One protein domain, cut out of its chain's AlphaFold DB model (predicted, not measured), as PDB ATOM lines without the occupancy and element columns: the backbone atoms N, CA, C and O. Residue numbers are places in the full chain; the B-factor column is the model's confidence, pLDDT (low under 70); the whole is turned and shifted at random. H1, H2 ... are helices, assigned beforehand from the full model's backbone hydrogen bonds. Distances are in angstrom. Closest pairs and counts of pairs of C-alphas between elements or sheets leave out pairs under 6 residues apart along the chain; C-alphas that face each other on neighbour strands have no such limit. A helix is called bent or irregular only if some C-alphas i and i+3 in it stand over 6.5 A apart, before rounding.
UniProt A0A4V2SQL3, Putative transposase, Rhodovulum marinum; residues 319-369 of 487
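This is residues 319 to 369 of the 487 residues of the protein "Putative transposase" of Rhodovulum marinum (UniProt A0A4V2SQL3). One long helix, H2, has a shorter helix, H1, set crosswise over its first part, and the rest of H2, residues 351 to 369, sticks out as a free arm. H1 and a loop that folds the chain back, residues 333 to 339, make a small head together with the first part of H2, and the arm makes the length of the whole. The printed part has 51 residues with two named helices, H1 then H2, and no named strand; the class is all helix. It is only just loose, close to extended, with a radius of gyration of the C-alphas of 14.6 A, and the C-alphas span 47 by 17 by 17 A.

After Ser 319, the first printed residue, comes H1, residues 320 to 332, which runs from C-alpha 320 at (20.504, -18.784, -20.340) to C-alpha 332 at (5.408, -9.564, -15.227), a length of 18.4 A. A short link of 7 residues leads to H2, residues 340 to 369, which measures 42.7 A and ends at C-alpha 369 at (30.089, 12.469, -38.047). Neither helix is bent.

H1 and H2 touch, with 7 pairs of C-alphas within 8 A. The closest C-alphas are those of Ala 326 and Ile 347, 6.8 A apart. H2 touches H1 with residues 343 to 347 alone. Their lines are about perpendicular, at 74 degrees, and their centres are 17.6 A apart. In H1 and H2 every O i to N i+4 pair is within hydrogen-bond range.

The two C-alphas farthest apart are those of Gly 337 and Glu 369, at 47.9 A. Without residues 351 to 369, which stand free, the body has 32 residues and spans 22 by 15 by 14 A. The printed part has no cut. The mean pLDDT of the printed part is 72.2, and it is under 70 in residues 335 to 344 and 358 to 369 of this model.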
ATOM      1  N   SER A 319      21.338 -17.517 -25.020       89.81
ATOM      2  CA  SER A 319      21.926 -17.676 -23.700       89.81
ATOM      3  C   SER A 319      20.865 -17.953 -22.631       89.81
ATOM      4  O   SER A 319      19.699 -17.541 -22.705       89.81
ATOM      5  N   LEU A 320      21.300 -18.592 -21.548       89.06
ATOM      6  CA  LEU A 320      20.504 -18.784 -20.340       89.06
ATOM      7  C   LEU A 320      20.102 -17.447 -19.695       89.06
ATOM      8  O   LEU A 320      19.074 -17.377 -19.017       89.06
ATOM      9  N   TRP A 321      20.894 -16.388 -19.898       85.50
ATOM     10  CA  TRP A 321      20.579 -15.043 -19.426       85.50
ATOM     11  C   TRP A 321      19.409 -14.429 -20.206       85.50
ATOM     12  O   TRP A 321      18.413 -14.073 -19.573       85.50
ATOM     13  N   GLU A 322      19.467 -14.401 -21.547       82.62
ATOM     14  CA  GLU A 322      18.369 -13.920 -22.411       82.62
ATOM     15  C   GLU A 322      17.069 -14.667 -22.088       82.62
ATOM     16  O   GLU A 322      16.029 -14.054 -21.832       82.62
ATOM     17  N   TYR A 323      17.143 -16.001 -21.999       84.25
ATOM     18  CA  TYR A 323      16.006 -16.850 -21.648       84.25
ATOM     19  C   TYR A 323      15.383 -16.462 -20.295       84.25
ATOM     20  O   TYR A 323      14.169 -16.267 -20.181       84.25
ATOM     21  N   ARG A 324      16.208 -16.316 -19.247       84.88
ATOM     22  CA  ARG A 324      15.748 -15.912 -17.907       84.88
ATOM     23  C   ARG A 324      15.168 -14.500 -17.909       84.88
ATOM     24  O   ARG A 324      14.214 -14.243 -17.172       84.88
ATOM     25  N   GLU A 325      15.722 -13.593 -18.705       81.69
ATOM     26  CA  GLU A 325      15.249 -12.218 -18.808       81.69
ATOM     27  C   GLU A 325      13.874 -12.137 -19.483       81.69
ATOM     28  O   GLU A 325      12.942 -11.541 -18.931       81.69
ATOM     29  N   ALA A 326      13.712 -12.821 -20.615       79.81
ATOM     30  CA  ALA A 326      12.445 -12.936 -21.322       79.81
ATOM     31  C   ALA A 326      11.374 -13.635 -20.461       79.81
ATOM     32  O   ALA A 326      10.244 -13.150 -20.374       79.81
ATOM     33  N   MET A 327      11.731 -14.689 -19.717       78.19
ATOM     34  CA  MET A 327      10.824 -15.340 -18.758       78.19
ATOM     35  C   MET A 327      10.414 -14.426 -17.593       78.19
ATOM     36  O   MET A 327       9.272 -14.495 -17.133       78.19
ATOM     37  N   ARG A 328      11.300 -13.536 -17.123       82.12
ATOM     38  CA  ARG A 328      10.967 -12.522 -16.105       82.12
ATOM     39  C   ARG A 328       9.943 -11.519 -16.645       82.12
ATOM     40  O   ARG A 328       8.940 -11.261 -15.981       82.12
ATOM     41  N   LYS A 329      10.167 -11.010 -17.863       78.69
ATOM     42  CA  LYS A 329       9.262 -10.084 -18.568       78.69
ATOM     43  C   LYS A 329       7.896 -10.732 -18.846       78.69
ATOM     44  O   LYS A 329       6.867 -10.136 -18.551       78.69
ATOM     45  N   ALA A 330       7.866 -11.982 -19.316       77.06
ATOM     46  CA  ALA A 330       6.625 -12.721 -19.573       77.06
ATOM     47  C   ALA A 330       5.772 -12.926 -18.305       77.06
ATOM     48  O   ALA A 330       4.555 -12.743 -18.350       77.06
ATOM     49  N   ARG A 331       6.405 -13.236 -17.161       78.31
ATOM     50  CA  ARG A 331       5.719 -13.345 -15.859       78.31
ATOM     51  C   ARG A 331       5.157 -12.008 -15.379       78.31
ATOM     52  O   ARG A 331       4.034 -11.981 -14.891       78.31
ATOM     53  N   ALA A 332       5.895 -10.908 -15.555       81.50
ATOM     54  CA  ALA A 332       5.408  -9.564 -15.227       81.50
ATOM     55  C   ALA A 332       4.180  -9.154 -16.068       81.50
ATOM     56  O   ALA A 332       3.316  -8.433 -15.584       81.50
ATOM     57  N   LEU A 333       4.065  -9.676 -17.295       80.50
ATOM     58  CA  LEU A 333       2.903  -9.517 -18.180       80.50
ATOM     59  C   LEU A 333       1.772 -10.538 -17.916       80.50
ATOM     60  O   LEU A 333       0.878 -10.688 -18.746       80.50
ATOM     61  N   GLY A 334       1.820 -11.290 -16.809       75.81
ATOM     62  CA  GLY A 334       0.782 -12.258 -16.426       75.81
ATOM     63  C   GLY A 334       0.707 -13.529 -17.287       75.81
ATOM     64  O   GLY A 334      -0.203 -14.337 -17.101       75.81
ATOM     65  N   LYS A 335       1.650 -13.747 -18.216       68.38
ATOM     66  CA  LYS A 335       1.628 -14.886 -19.150       68.38
ATOM     67  C   LYS A 335       2.069 -16.184 -18.462       68.38
ATOM     68  O   LYS A 335       3.239 -16.565 -18.515       68.38
ATOM     69  N   SER A 336       1.118 -16.874 -17.837       55.06
ATOM     70  CA  SER A 336       1.325 -18.139 -17.115       55.06
ATOM     71  C   SER A 336       0.807 -19.338 -17.919       55.06
ATOM     72  O   SER A 336      -0.337 -19.752 -17.757       55.06
ATOM     73  N   GLY A 337       1.645 -19.905 -18.790       56.41
ATOM     74  CA  GLY A 337       1.295 -21.063 -19.620       56.41
ATOM     75  C   GLY A 337       2.509 -21.699 -20.303       56.41
ATOM     76  O   GLY A 337       3.648 -21.311 -20.037       56.41
ATOM     77  N   SER A 338       2.265 -22.680 -21.180       57.28
ATOM     78  CA  SER A 338       3.280 -23.381 -21.991       57.28
ATOM     79  C   SER A 338       3.921 -22.434 -23.017       57.28
ATOM     80  O   SER A 338       3.586 -22.438 -24.197       57.28
ATOM     81  N   ASN A 339       4.815 -21.575 -22.532       56.72
ATOM     82  CA  ASN A 339       5.209 -20.331 -23.186       56.72
ATOM     83  C   ASN A 339       6.214 -20.473 -24.342       56.72
ATOM     84  O   ASN A 339       6.582 -19.443 -24.881       56.72
ATOM     85  N   GLU A 340       6.670 -21.665 -24.745       61.81
ATOM     86  CA  GLU A 340       7.786 -21.828 -25.705       61.81
ATOM     87  C   GLU A 340       7.620 -21.010 -27.007       61.81
ATOM     88  O   GLU A 340       8.543 -20.295 -27.389       61.81
ATOM     89  N   LEU A 341       6.437 -21.021 -27.635       62.59
ATOM     90  CA  LEU A 341       6.160 -20.250 -28.862       62.59
ATOM     91  C   LEU A 341       6.073 -18.735 -28.608       62.59
ATOM     92  O   LEU A 341       6.666 -17.935 -29.325       62.59
ATOM     93  N   VAL A 342       5.375 -18.333 -27.541       65.31
ATOM     94  CA  VAL A 342       5.254 -16.921 -27.132       65.31
ATOM     95  C   VAL A 342       6.613 -16.356 -26.710       65.31
ATOM     96  O   VAL A 342       6.877 -15.169 -26.875       65.31
ATOM     97  N   LEU A 343       7.484 -17.203 -26.170       65.81
ATOM     98  CA  LEU A 343       8.839 -16.880 -25.765       65.81
ATOM     99  C   LEU A 343       9.769 -16.766 -26.974       65.81
ATOM    100  O   LEU A 343      10.507 -15.792 -27.049       65.81
ATOM    101  N   ALA A 344       9.696 -17.695 -27.932       68.12
ATOM    102  CA  ALA A 344      10.409 -17.589 -29.204       68.12
ATOM    103  C   ALA A 344      10.035 -16.293 -29.945       68.12
ATOM    104  O   ALA A 344      10.917 -15.588 -30.432       68.12
ATOM    105  N   GLU A 345       8.749 -15.932 -29.947       71.62
ATOM    106  CA  GLU A 345       8.262 -14.653 -30.469       71.62
ATOM    107  C   GLU A 345       8.821 -13.454 -29.684       71.62
ATOM    108  O   GLU A 345       9.380 -12.545 -30.287       71.62
ATOM    109  N   LEU A 346       8.757 -13.457 -28.346       72.44
ATOM    110  CA  LEU A 346       9.312 -12.374 -27.517       72.44
ATOM    111  C   LEU A 346      10.829 -12.200 -27.696       72.44
ATOM    112  O   LEU A 346      11.305 -11.067 -27.726       72.44
ATOM    113  N   ILE A 347      11.584 -13.293 -27.835       75.88
ATOM    114  CA  ILE A 347      13.027 -13.275 -28.115       75.88
ATOM    115  C   ILE A 347      13.284 -12.702 -29.514       75.88
ATOM    116  O   ILE A 347      14.150 -11.842 -29.674       75.88
ATOM    117  N   ARG A 348      12.516 -13.130 -30.529       76.19
ATOM    118  CA  ARG A 348      12.611 -12.587 -31.894       76.19
ATOM    119  C   ARG A 348      12.286 -11.088 -31.922       76.19
ATOM    120  O   ARG A 348      13.052 -10.330 -32.505       76.19
ATOM    121  N   GLN A 349      11.243 -10.644 -31.220       77.69
ATOM    122  CA  GLN A 349      10.891  -9.224 -31.084       77.69
ATOM    123  C   GLN A 349      11.967  -8.416 -30.345       77.69
ATOM    124  O   GLN A 349      12.309  -7.325 -30.786       77.69
ATOM    125  N   GLN A 350      12.550  -8.942 -29.263       77.12
ATOM    126  CA  GLN A 350      13.656  -8.278 -28.556       77.12
ATOM    127  C   GLN A 350      14.880  -8.109 -29.459       77.12
ATOM    128  O   GLN A 350      15.395  -7.001 -29.583       77.12
ATOM    129  N   ARG A 351      15.287  -9.171 -30.165       79.69
ATOM    130  CA  ARG A 351      16.398  -9.116 -31.127       79.69
ATOM    131  C   ARG A 351      16.110  -8.183 -32.306       79.69
ATOM    132  O   ARG A 351      17.031  -7.518 -32.772       79.69
ATOM    133  N   GLN A 352      14.856  -8.080 -32.751       80.69
ATOM    134  CA  GLN A 352      14.437  -7.118 -33.772       80.69
ATOM    135  C   GLN A 352      14.546  -5.670 -33.266       80.69
ATOM    136  O   GLN A 352      15.176  -4.849 -33.926       80.69
ATOM    137  N   ILE A 353      14.028  -5.371 -32.069       79.38
ATOM    138  CA  ILE A 353      14.139  -4.048 -31.428       79.38
ATOM    139  C   ILE A 353      15.614  -3.670 -31.215       79.38
ATOM    140  O   ILE A 353      16.011  -2.536 -31.479       79.38
ATOM    141  N   GLU A 354      16.454  -4.614 -30.788       76.50
ATOM    142  CA  GLU A 354      17.900  -4.403 -30.701       76.50
ATOM    143  C   GLU A 354      18.536  -4.136 -32.069       76.50
ATOM    144  O   GLU A 354      19.361  -3.233 -32.184       76.50
ATOM    145  N   ALA A 355      18.183  -4.893 -33.110       76.62
ATOM    146  CA  ALA A 355      18.721  -4.705 -34.458       76.62
ATOM    147  C   ALA A 355      18.317  -3.347 -35.061       76.62
ATOM    148  O   ALA A 355      19.150  -2.666 -35.665       76.62
ATOM    149  N   GLU A 356      17.073  -2.922 -34.844       77.69
ATOM    150  CA  GLU A 356      16.563  -1.605 -35.230       77.69
ATOM    151  C   GLU A 356      17.270  -0.489 -34.453       77.69
ATOM    152  O   GLU A 356      17.777   0.450 -35.067       77.69
ATOM    153  N   SER A 357      17.415  -0.634 -33.130       71.31
ATOM    154  CA  SER A 357      18.175   0.288 -32.278       71.31
ATOM    155  C   SER A 357      19.634   0.422 -32.738       71.31
ATOM    156  O   SER A 357      20.102   1.528 -33.004       71.31
ATOM    157  N   ARG A 358      20.331  -0.699 -32.990       67.56
ATOM    158  CA  ARG A 358      21.686  -0.727 -33.584       67.56
ATOM    159  C   ARG A 358      21.737   0.022 -34.921       67.56
ATOM    160  O   ARG A 358      22.708   0.733 -35.195       67.56
ATOM    161  N   GLY A 359      20.710  -0.132 -35.759       68.75
ATOM    162  CA  GLY A 359      20.557   0.586 -37.023       68.75
ATOM    163  C   GLY A 359      20.424   2.099 -36.829       68.75
ATOM    164  O   GLY A 359      21.145   2.864 -37.479       68.75
ATOM    165  N   LEU A 360      19.565   2.521 -35.898       66.44
ATOM    166  CA  LEU A 360      19.340   3.919 -35.531       66.44
ATOM    167  C   LEU A 360      20.611   4.557 -34.962       66.44
ATOM    168  O   LEU A 360      21.094   5.526 -35.542       66.44
ATOM    169  N   THR A 361      21.246   3.973 -33.941       65.00
ATOM    170  CA  THR A 361      22.492   4.508 -33.356       65.00
ATOM    171  C   THR A 361      23.613   4.617 -34.398       65.00
ATOM    172  O   THR A 361      24.364   5.596 -34.421       65.00
ATOM    173  N   LYS A 362      23.710   3.665 -35.338       62.66
ATOM    174  CA  LYS A 362      24.665   3.721 -36.461       62.66
ATOM    175  C   LYS A 362      24.337   4.840 -37.457       62.66
ATOM    176  O   LYS A 362      25.256   5.476 -37.980       62.66
ATOM    177  N   ALA A 363      23.058   5.103 -37.728       59.72
ATOM    178  CA  ALA A 363      22.610   6.202 -38.584       59.72
ATOM    179  C   ALA A 363      22.798   7.579 -37.916       59.72
ATOM    180  O   ALA A 363      23.274   8.520 -38.557       59.72
ATOM    181  N   GLU A 364      22.506   7.687 -36.621       65.00
ATOM    182  CA  GLU A 364      22.735   8.876 -35.797       65.00
ATOM    183  C   GLU A 364      24.223   9.205 -35.695       65.00
ATOM    184  O   GLU A 364      24.615  10.346 -35.951       65.00
ATOM    185  N   ARG A 365      25.073   8.202 -35.432       61.25
ATOM    186  CA  ARG A 365      26.534   8.349 -35.434       61.25
ATOM    187  C   ARG A 365      27.040   8.872 -36.778       61.25
ATOM    188  O   ARG A 365      27.706   9.903 -36.798       61.25
ATOM    189  N   ARG A 366      26.644   8.257 -37.900       62.16
ATOM    190  CA  ARG A 366      26.978   8.737 -39.258       62.16
ATOM    191  C   ARG A 366      26.489  10.165 -39.519       62.16
ATOM    192  O   ARG A 366      27.155  10.937 -40.205       62.16
ATOM    193  N   THR A 367      25.329  10.535 -38.980       64.25
ATOM    194  CA  THR A 367      24.761  11.885 -39.117       64.25
ATOM    195  C   THR A 367      25.525  12.909 -38.273       64.25
ATOM    196  O   THR A 367      25.761  14.029 -38.731       64.25
ATOM    197  N   ARG A 368      25.969  12.529 -37.070       62.38
ATOM    198  CA  ARG A 368      26.823  13.341 -36.192       62.38
ATOM    199  C   ARG A 368      28.227  13.510 -36.773       62.38
ATOM    200  O   ARG A 368      28.728  14.629 -36.782       62.38
ATOM    201  N   GLU A 369      28.811  12.448 -37.324       58.84
ATOM    202  CA  GLU A 369      30.089  12.469 -38.047       58.84
ATOM    203  C   GLU A 369      30.007  13.408 -39.262       58.84
ATOM    204  O   GLU A 369      30.782  14.358 -39.336       58.84
TER     205      GLU A 369